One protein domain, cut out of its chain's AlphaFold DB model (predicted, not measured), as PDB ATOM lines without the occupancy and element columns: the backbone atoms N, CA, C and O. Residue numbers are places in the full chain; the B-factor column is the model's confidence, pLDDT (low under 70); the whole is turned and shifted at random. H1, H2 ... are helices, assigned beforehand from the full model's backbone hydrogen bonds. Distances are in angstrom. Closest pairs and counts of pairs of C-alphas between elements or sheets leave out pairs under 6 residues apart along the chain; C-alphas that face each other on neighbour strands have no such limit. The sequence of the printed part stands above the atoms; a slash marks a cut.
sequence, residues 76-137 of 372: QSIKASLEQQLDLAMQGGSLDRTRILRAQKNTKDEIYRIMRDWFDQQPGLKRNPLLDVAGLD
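Overview. This is residues 76 to 137 of the 372 residues of an uncharacterized protein of Cryptococcus gattii EJB2 (UniProt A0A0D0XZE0). The longest helix, H1, makes one side of a loose, open frame, and at its far end H2 and H3 fold back as a helical hairpin, with H3 slanting away from H1 like the second arm of a V. From the far end of H3 a stretch with no named element swings back toward the first residues of H1, where the short H4 lies near it, and residues 120 to 125 stick out free. The printed part has 62 residues with four named helices, H1, H2, H3 and H4 in that order, and no named strand; the class is all helix. The whole is loose, with a radius of gyration of the C-alphas of 13.9 A, and spans 45 by 23 by 16 A.

Arrangement. H1, residues 76 to 92, touches H3, residues 108 to 121, with its residues 87 to 91 alone. Their closest C-alphas, those of Met 90 and Tyr 112, are 5.6 A apart, and the two run opposite ways at a steep tilt of 58 degrees. H2, residues 96 to 103, and H3 are a hairpin: they touch, run opposite ways at a shallow tilt of 32 degrees, and their closest C-alphas, those of Leu 101 and Ile 111, are 6.4 A apart. H3 touches H2 with its residues 111 to 115 alone. H1 and H2 only just touch, with 3 pairs of C-alphas within 8 A, and touch only at the corner by their link; the closest C-alphas, those of Met 90 and Thr 98, are 6.8 A apart. These two run the same way at a steep tilt of 48 degrees. H4, residues 129 to 132, is close to H1 but not clearly touching, with the C-alphas of Lys 79 and Leu 131 the closest at 7.4 A. H4 is apart from H2 and from H3. In H1, H2 and H3 every O i to N i+4 pair is within hydrogen-bond range; H4 is too short for such a pair, and its one O i to N i+3 pair is within range.

Along the chain. H1 begins at C-alpha 76, at (-32.233, -28.523, -11.064), and measures 23.8 A from first to last C-alpha. H3 measures 20.0 A and ends at C-alpha 121, at (-10.652, -37.694, -12.293). H2 measures 10.8 A, and H4 measures 5.5 A, ending at C-alpha 132, at (-25.812, -26.479, -17.049).

Size, cuts and confidence. The two C-alphas farthest apart, those of Gln 104 and Gly 135, are 45.6 A apart, while the first and last printed C-alphas, those of Gln 76 and Asp 137, are 8.6 A apart. The printed part has no cut. The links H1 to H2 and H2 to H3 are tight, and the link H3 to H4, with 7 residues, is short. The mean pLDDT of the printed part is 81.8, and residues 92 to 95, of which 92 belongs to H1, are under 70.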
ATOM      1  N   GLN A  76     -32.706 -28.511 -12.449       88.62
ATOM      2  CA  GLN A  76     -32.233 -28.523 -11.064       88.62
ATOM      3  C   GLN A  76     -32.627 -29.809 -10.322       88.62
ATOM      4  O   GLN A  76     -31.779 -30.441  -9.698       88.62
ATOM      5  N   SER A  77     -33.889 -30.231 -10.424       89.19
ATOM      6  CA  SER A  77     -34.384 -31.472  -9.813       89.19
ATOM      7  C   SER A  77     -33.698 -32.710 -10.396       89.19
ATOM      8  O   SER A  77     -33.405 -33.659  -9.670       89.19
ATOM      9  N   ILE A  78     -33.381 -32.679 -11.696       87.56
ATOM     10  CA  ILE A  78     -32.646 -33.747 -12.369       87.56
ATOM     11  C   ILE A  78     -31.213 -33.798 -11.840       87.56
ATOM     12  O   ILE A  78     -30.763 -34.875 -11.458       87.56
ATOM     13  N   LYS A  79     -30.519 -32.654 -11.746       88.19
ATOM     14  CA  LYS A  79     -29.165 -32.589 -11.167       88.19
ATOM     15  C   LYS A  79     -29.133 -33.126  -9.742       88.19
ATOM     16  O   LYS A  79     -28.325 -34.001  -9.458       88.19
ATOM     17  N   ALA A  80     -30.050 -32.668  -8.893       89.50
ATOM     18  CA  ALA A  80     -30.134 -33.115  -7.507       89.50
ATOM     19  C   ALA A  80     -30.374 -34.633  -7.408       89.50
ATOM     20  O   ALA A  80     -29.742 -35.313  -6.605       89.50
ATOM     21  N   SER A  81     -31.241 -35.189  -8.264       87.75
ATOM     22  CA  SER A  81     -31.483 -36.635  -8.302       87.75
ATOM     23  C   SER A  81     -30.263 -37.421  -8.795       87.75
ATOM     24  O   SER A  81     -29.976 -38.484  -8.252       87.75
ATOM     25  N   LEU A  82     -29.535 -36.916  -9.796       86.50
ATOM     26  CA  LEU A  82     -28.296 -37.539 -10.276       86.50
ATOM     27  C   LEU A  82     -27.200 -37.520  -9.203       86.50
ATOM     28  O   LEU A  82     -26.539 -38.535  -9.001       86.50
ATOM     29  N   GLU A  83     -27.041 -36.405  -8.490       87.31
ATOM     30  CA  GLU A  83     -26.093 -36.277  -7.375       87.31
ATOM     31  C   GLU A  83     -26.442 -37.248  -6.242       87.31
ATOM     32  O   GLU A  83     -25.586 -38.017  -5.811       87.31
ATOM     33  N   GLN A  84     -27.717 -37.329  -5.851       87.69
ATOM     34  CA  GLN A  84     -28.174 -38.285  -4.841       87.69
ATOM     35  C   GLN A  84     -27.934 -39.746  -5.263       87.69
ATOM     36  O   GLN A  84     -27.520 -40.573  -4.451       87.69
ATOM     37  N   GLN A  85     -28.200 -40.092  -6.526       84.12
ATOM     38  CA  GLN A  85     -27.953 -41.442  -7.046       84.12
ATOM     39  C   GLN A  85     -26.460 -41.782  -7.050       84.12
ATOM     40  O   GLN A  85     -26.090 -42.906  -6.705       84.12
ATOM     41  N   LEU A  86     -25.610 -40.814  -7.399       83.75
ATOM     42  CA  LEU A  86     -24.160 -40.963  -7.356       83.75
ATOM     43  C   LEU A  86     -23.676 -41.202  -5.920       83.75
ATOM     44  O   LEU A  86     -22.922 -42.145  -5.683       83.75
ATOM     45  N   ASP A  87     -24.174 -40.422  -4.959       83.69
ATOM     46  CA  ASP A  87     -23.831 -40.567  -3.542       83.69
ATOM     47  C   ASP A  87     -24.210 -41.947  -3.008       83.69
ATOM     48  O   ASP A  87     -23.392 -42.638  -2.393       83.69
ATOM     49  N   LEU A  88     -25.432 -42.395  -3.306       81.38
ATOM     50  CA  LEU A  88     -25.908 -43.722  -2.927       81.38
ATOM     51  C   LEU A  88     -25.075 -44.835  -3.573       81.38
ATOM     52  O   LEU A  88     -24.770 -45.825  -2.907       81.38
ATOM     53  N   ALA A  89     -24.665 -44.689  -4.835       78.88
ATOM     54  CA  ALA A  89     -23.820 -45.671  -5.514       78.88
ATOM     55  C   ALA A  89     -22.418 -45.757  -4.886       78.88
ATOM     56  O   ALA A  89     -21.901 -46.856  -4.659       78.88
ATOM     57  N   MET A  90     -21.826 -44.610  -4.545       80.00
ATOM     58  CA  MET A  90     -20.525 -44.529  -3.873       80.00
ATOM     59  C   MET A  90     -20.572 -45.109  -2.454       80.00
ATOM     60  O   MET A  90     -19.601 -45.715  -1.998       80.00
ATOM     61  N   GLN A  91     -21.713 -44.993  -1.772       74.31
ATOM     62  CA  GLN A  91     -21.919 -45.545  -0.432       74.31
ATOM     63  C   GLN A  91     -22.379 -47.008  -0.433       74.31
ATOM     64  O   GLN A  91     -22.144 -47.702   0.553       74.31
ATOM     65  N   GLY A  92     -23.043 -47.486  -1.492       63.06
ATOM     66  CA  GLY A  92     -23.893 -48.684  -1.501       63.06
ATOM     67  C   GLY A  92     -23.200 -50.030  -1.727       63.06
ATOM     68  O   GLY A  92     -23.827 -51.070  -1.537       63.06
ATOM     69  N   GLY A  93     -21.910 -50.069  -2.073       60.62
ATOM     70  CA  GLY A  93     -21.195 -51.341  -2.271       60.62
ATOM     71  C   GLY A  93     -21.497 -52.055  -3.600       60.62
ATOM     72  O   GLY A  93     -21.077 -53.202  -3.779       60.62
ATOM     73  N   SER A  94     -22.253 -51.437  -4.519       60.97
ATOM     74  CA  SER A  94     -22.604 -52.052  -5.811       60.97
ATOM     75  C   SER A  94     -21.473 -51.967  -6.838       60.97
ATOM     76  O   SER A  94     -21.498 -52.698  -7.822       60.97
ATOM     77  N   LEU A  95     -20.492 -51.091  -6.612       68.25
ATOM     78  CA  LEU A  95     -19.323 -50.926  -7.469       68.25
ATOM     79  C   LEU A  95     -18.184 -51.806  -6.953       68.25
ATOM     80  O   LEU A  95     -17.873 -51.771  -5.761       68.25
ATOM     81  N   ASP A  96     -17.501 -52.532  -7.833       75.50
ATOM     82  CA  ASP A  96     -16.413 -53.438  -7.429       75.50
ATOM     83  C   ASP A  96     -15.323 -52.721  -6.619       75.50
ATOM     84  O   ASP A  96     -14.844 -53.233  -5.606       75.50
ATOM     85  N   ARG A  97     -15.029 -51.462  -6.965       76.50
ATOM     86  CA  ARG A  97     -14.089 -50.612  -6.223       76.50
ATOM     87  C   ARG A  97     -14.551 -50.314  -4.792       76.50
ATOM     88  O   ARG A  97     -13.746 -50.378  -3.869       76.50
ATOM     89  N   THR A  98     -15.849 -50.074  -4.573       76.25
ATOM     90  CA  THR A  98     -16.405 -49.873  -3.219       76.25
ATOM     91  C   THR A  98     -16.329 -51.145  -2.371       76.25
ATOM     92  O   THR A  98     -16.124 -51.057  -1.161       76.25
ATOM     93  N   ARG A  99     -16.426 -52.334  -2.984       78.19
ATOM     94  CA  ARG A  99     -16.270 -53.622  -2.285       78.19
ATOM     95  C   ARG A  99     -14.828 -53.846  -1.834       78.19
ATOM     96  O   ARG A  99     -14.612 -54.214  -0.683       78.19
ATOM     97  N   ILE A 100     -13.859 -53.553  -2.703       81.19
ATOM     98  CA  ILE A 100     -12.423 -53.632  -2.386       81.19
ATOM     99  C   ILE A 100     -12.070 -52.677  -1.239       81.19
ATOM    100  O   ILE A 100     -11.454 -53.094  -0.260       81.19
ATOM    101  N   LEU A 101     -12.512 -51.418  -1.310       79.06
ATOM    102  CA  LEU A 101     -12.215 -50.425  -0.272       79.06
ATOM    103  C   LEU A 101     -12.848 -50.786   1.084       79.06
ATOM    104  O   LEU A 101     -12.231 -50.556   2.123       79.06
ATOM    105  N   ARG A 102     -14.037 -51.410   1.094       77.94
ATOM    106  CA  ARG A 102     -14.634 -51.970   2.321       77.94
ATOM    107  C   ARG A 102     -13.834 -53.146   2.876       77.94
ATOM    108  O   ARG A 102     -13.650 -53.225   4.085       77.94
ATOM    109  N   ALA A 103     -13.346 -54.046   2.018       80.44
ATOM    110  CA  ALA A 103     -12.506 -55.173   2.438       80.44
ATOM    111  C   ALA A 103     -11.182 -54.701   3.071       80.44
ATOM    112  O   ALA A 103     -10.662 -55.345   3.980       80.44
ATOM    113  N   GLN A 104     -10.693 -53.530   2.657       84.56
ATOM    114  CA  GLN A 104      -9.547 -52.835   3.249       84.56
ATOM    115  C   GLN A 104      -9.871 -52.092   4.563       84.56
ATOM    116  O   GLN A 104      -9.019 -51.382   5.083       84.56
ATOM    117  N   LYS A 105     -11.079 -52.261   5.126       81.38
ATOM    118  CA  LYS A 105     -11.551 -51.636   6.377       81.38
ATOM    119  C   LYS A 105     -11.591 -50.098   6.375       81.38
ATOM    120  O   LYS A 105     -11.621 -49.499   7.447       81.38
ATOM    121  N   ASN A 106     -11.657 -49.460   5.204       78.88
ATOM    122  CA  ASN A 106     -11.892 -48.016   5.123       78.88
ATOM    123  C   ASN A 106     -13.275 -47.657   5.693       78.88
ATOM    124  O   ASN A 106     -14.245 -48.412   5.547       78.88
ATOM    125  N   THR A 107     -13.378 -46.484   6.318       84.50
ATOM    126  CA  THR A 107     -14.661 -45.972   6.827       84.50
ATOM    127  C   THR A 107     -15.597 -45.576   5.679       84.50
ATOM    128  O   THR A 107     -15.153 -45.340   4.557       84.50
ATOM    129  N   LYS A 108     -16.912 -45.482   5.925       80.19
ATOM    130  CA  LYS A 108     -17.878 -45.080   4.880       80.19
ATOM    131  C   LYS A 108     -17.541 -43.715   4.265       80.19
ATOM    132  O   LYS A 108     -17.609 -43.582   3.045       80.19
ATOM    133  N   ASP A 109     -17.137 -42.753   5.092       83.44
ATOM    134  CA  ASP A 109     -16.796 -41.393   4.656       83.44
ATOM    135  C   ASP A 109     -15.509 -41.373   3.821       83.44
ATOM    136  O   ASP A 109     -15.412 -40.670   2.815       83.44
ATOM    137  N   GLU A 110     -14.536 -42.204   4.188       84.12
ATOM    138  CA  GLU A 110     -13.290 -42.356   3.441       84.12
ATOM    139  C   GLU A 110     -13.512 -43.017   2.079       84.12
ATOM    140  O   GLU A 110     -12.997 -42.537   1.070       84.12
ATOM    141  N   ILE A 111     -14.346 -44.060   2.023       82.31
ATOM    142  CA  ILE A 111     -14.751 -44.695   0.761       82.31
ATOM    143  C   ILE A 111     -15.462 -43.687  -0.135       82.31
ATOM    144  O   ILE A 111     -15.151 -43.608  -1.322       82.31
ATOM    145  N   TYR A 112     -16.390 -42.908   0.424       83.81
ATOM    146  CA  TYR A 112     -17.101 -41.872  -0.313       83.81
ATOM    147  C   TYR A 112     -16.136 -40.844  -0.917       83.81
ATOM    148  O   TYR A 112     -16.194 -40.595  -2.120       83.81
ATOM    149  N   ARG A 113     -15.198 -40.316  -0.120       86.00
ATOM    150  CA  ARG A 113     -14.189 -39.355  -0.591       86.00
ATOM    151  C   ARG A 113     -13.319 -39.940  -1.706       86.00
ATOM    152  O   ARG A 113     -13.210 -39.334  -2.764       86.00
ATOM    153  N   ILE A 114     -12.766 -41.141  -1.507       86.00
ATOM    154  CA  ILE A 114     -11.918 -41.818  -2.506       86.00
ATOM    155  C   ILE A 114     -12.683 -42.045  -3.815       86.00
ATOM    156  O   ILE A 114     -12.137 -41.863  -4.902       86.00
ATOM    157  N   MET A 115     -13.945 -42.468  -3.723       85.94
ATOM    158  CA  MET A 115     -14.779 -42.715  -4.895       85.94
ATOM    159  C   MET A 115     -15.144 -41.428  -5.630       85.94
ATOM    160  O   MET A 115     -15.179 -41.442  -6.861       85.94
ATOM    161  N   ARG A 116     -15.393 -40.336  -4.903       87.00
ATOM    162  CA  ARG A 116     -15.692 -39.024  -5.480       87.00
ATOM    163  C   ARG A 116     -14.481 -38.439  -6.198       87.00
ATOM    164  O   ARG A 116     -14.595 -38.138  -7.381       87.00
ATOM    165  N   ASP A 117     -13.313 -38.438  -5.557       88.12
ATOM    166  CA  ASP A 117     -12.059 -38.002  -6.185       88.12
ATOM    167  C   ASP A 117     -11.753 -38.825  -7.443       88.12
ATOM    168  O   ASP A 117     -11.408 -38.287  -8.497       88.12
ATOM    169  N   TRP A 118     -11.922 -40.149  -7.362       87.19
ATOM    170  CA  TRP A 118     -11.738 -41.026  -8.515       87.19
ATOM    171  C   TRP A 118     -12.722 -40.712  -9.646       87.19
ATOM    172  O   TRP A 118     -12.320 -40.689 -10.812       87.19
ATOM    173  N   PHE A 119     -13.999 -40.492  -9.319       86.00
ATOM    174  CA  PHE A 119     -15.037 -40.173 -10.296       86.00
ATOM    175  C   PHE A 119     -14.743 -38.850 -11.001       86.00
ATOM    176  O   PHE A 119     -14.816 -38.800 -12.230       86.00
ATOM    177  N   ASP A 120     -14.340 -37.824 -10.253       85.88
ATOM    178  CA  ASP A 120     -13.998 -36.503 -10.784       85.88
ATOM    179  C   ASP A 120     -12.779 -36.564 -11.716       85.88
ATOM    180  O   ASP A 120     -12.758 -35.895 -12.749       85.88
ATOM    181  N   GLN A 121     -11.821 -37.453 -11.437       87.81
ATOM    182  CA  GLN A 121     -10.652 -37.694 -12.293       87.81
ATOM    183  C   GLN A 121     -10.952 -38.478 -13.582       87.81
ATOM    184  O   GLN A 121     -10.098 -38.518 -14.468       87.81
ATOM    185  N   GLN A 122     -12.114 -39.135 -13.718       87.06
ATOM    186  CA  GLN A 122     -12.391 -39.889 -14.949       87.06
ATOM    187  C   GLN A 122     -12.510 -38.940 -16.160       87.06
ATOM    188  O   GLN A 122     -13.025 -37.830 -16.022       87.06
ATOM    189  N   PRO A 123     -12.094 -39.346 -17.365       85.00
ATOM    190  CA  PRO A 123     -12.356 -38.563 -18.569       85.00
ATOM    191  C   PRO A 123     -13.856 -38.560 -18.922       85.00
ATOM    192  O   PRO A 123     -14.616 -39.422 -18.477       85.00
ATOM    193  N   GLY A 124     -14.273 -37.602 -19.753       80.94
ATOM    194  CA  GLY A 124     -15.632 -37.519 -20.300       80.94
ATOM    195  C   GLY A 124     -16.618 -36.676 -19.485       80.94
ATOM    196  O   GLY A 124     -16.367 -36.285 -18.343       80.94
ATOM    197  N   LEU A 125     -17.763 -36.385 -20.106       77.88
ATOM    198  CA  LEU A 125     -18.851 -35.627 -19.494       77.88
ATOM    199  C   LEU A 125     -19.540 -36.484 -18.422       77.88
ATOM    200  O   LEU A 125     -19.976 -37.599 -18.688       77.88
ATOM    201  N   LYS A 126     -19.643 -35.958 -17.198       81.44
ATOM    202  CA  LYS A 126     -20.260 -36.666 -16.054       81.44
ATOM    203  C   LYS A 126     -21.780 -36.686 -16.109       81.44
ATOM    204  O   LYS A 126     -22.418 -37.555 -15.524       81.44
ATOM    205  N   ARG A 127     -22.349 -35.680 -16.764       83.06
ATOM    206  CA  ARG A 127     -23.780 -35.483 -16.969       83.06
ATOM    207  C   ARG A 127     -23.993 -34.737 -18.276       83.06
ATOM    208  O   ARG A 127     -23.056 -34.127 -18.791       83.06
ATOM    209  N   ASN A 128     -25.230 -34.751 -18.764       81.62
ATOM    210  CA  ASN A 128     -25.608 -33.979 -19.939       81.62
ATOM    211  C   ASN A 128     -25.298 -32.479 -19.698       81.62
ATOM    212  O   ASN A 128     -25.855 -31.893 -18.761       81.62
ATOM    213  N   PRO A 129     -24.438 -31.849 -20.524       82.81
ATOM    214  CA  PRO A 129     -24.015 -30.460 -20.348       82.81
ATOM    215  C   PRO A 129     -25.160 -29.458 -20.537       82.81
ATOM    216  O   PRO A 129     -25.106 -28.357 -19.993       82.81
ATOM    217  N   LEU A 130     -26.237 -29.831 -21.240       81.12
ATOM    218  CA  LEU A 130     -27.422 -28.988 -21.411       81.12
ATOM    219  C   LEU A 130     -28.136 -28.701 -20.088       81.12
ATOM    220  O   LEU A 130     -28.837 -27.698 -19.985       81.12
ATOM    221  N   LEU A 131     -27.932 -29.530 -19.057       83.88
ATOM    222  CA  LEU A 131     -28.442 -29.245 -17.716       83.88
ATOM    223  C   LEU A 131     -27.802 -27.976 -17.126       83.88
ATOM    224  O   LEU A 131     -28.402 -27.333 -16.266       83.88
ATOM    225  N   ASP A 132     -26.587 -27.619 -17.548       85.69
ATOM    226  CA  ASP A 132     -25.812 -26.479 -17.049       85.69
ATOM    227  C   ASP A 132     -25.978 -25.200 -17.893       85.69
ATOM    228  O   ASP A 132     -25.506 -24.135 -17.494       85.69
ATOM    229  N   VAL A 133     -26.704 -25.260 -19.014       81.81
ATOM    230  CA  VAL A 133     -26.929 -24.104 -19.892       81.81
ATOM    231  C   VAL A 133     -27.955 -23.149 -19.279       81.81
ATOM    232  O   VAL A 133     -29.128 -23.476 -19.096       81.81
ATOM    233  N   ALA A 134     -27.525 -21.919 -18.992       78.62
ATOM    234  CA  ALA A 134     -28.397 -20.896 -18.431       78.62
ATOM    235  C   ALA A 134     -29.586 -20.590 -19.359       78.62
ATOM    236  O   ALA A 134     -29.424 -20.257 -20.531       78.62
ATOM    237  N   GLY A 135     -30.800 -20.663 -18.808       76.00
ATOM    238  CA  GLY A 135     -32.031 -20.362 -19.540       76.00
ATOM    239  C   GLY A 135     -32.591 -21.514 -20.380       76.00
ATOM    240  O   GLY A 135     -33.682 -21.338 -20.922       76.00
ATOM    241  N   LEU A 136     -31.903 -22.661 -20.431       79.75
ATOM    242  CA  LEU A 136     -32.364 -23.896 -21.059       79.75
ATOM    243  C   LEU A 136     -32.696 -24.935 -19.987       79.75
ATOM    244  O   LEU A 136     -31.890 -25.204 -19.101       79.75
ATOM    245  N   ASP A 137     -33.868 -25.549 -20.086       82.94
ATOM    246  CA  ASP A 137     -34.214 -26.715 -19.287       82.94
ATOM    247  C   ASP A 137     -34.482 -27.907 -20.209       82.94
ATOM    248  O   ASP A 137     -35.540 -27.961 -20.837       82.94
TER     249      ASP A 137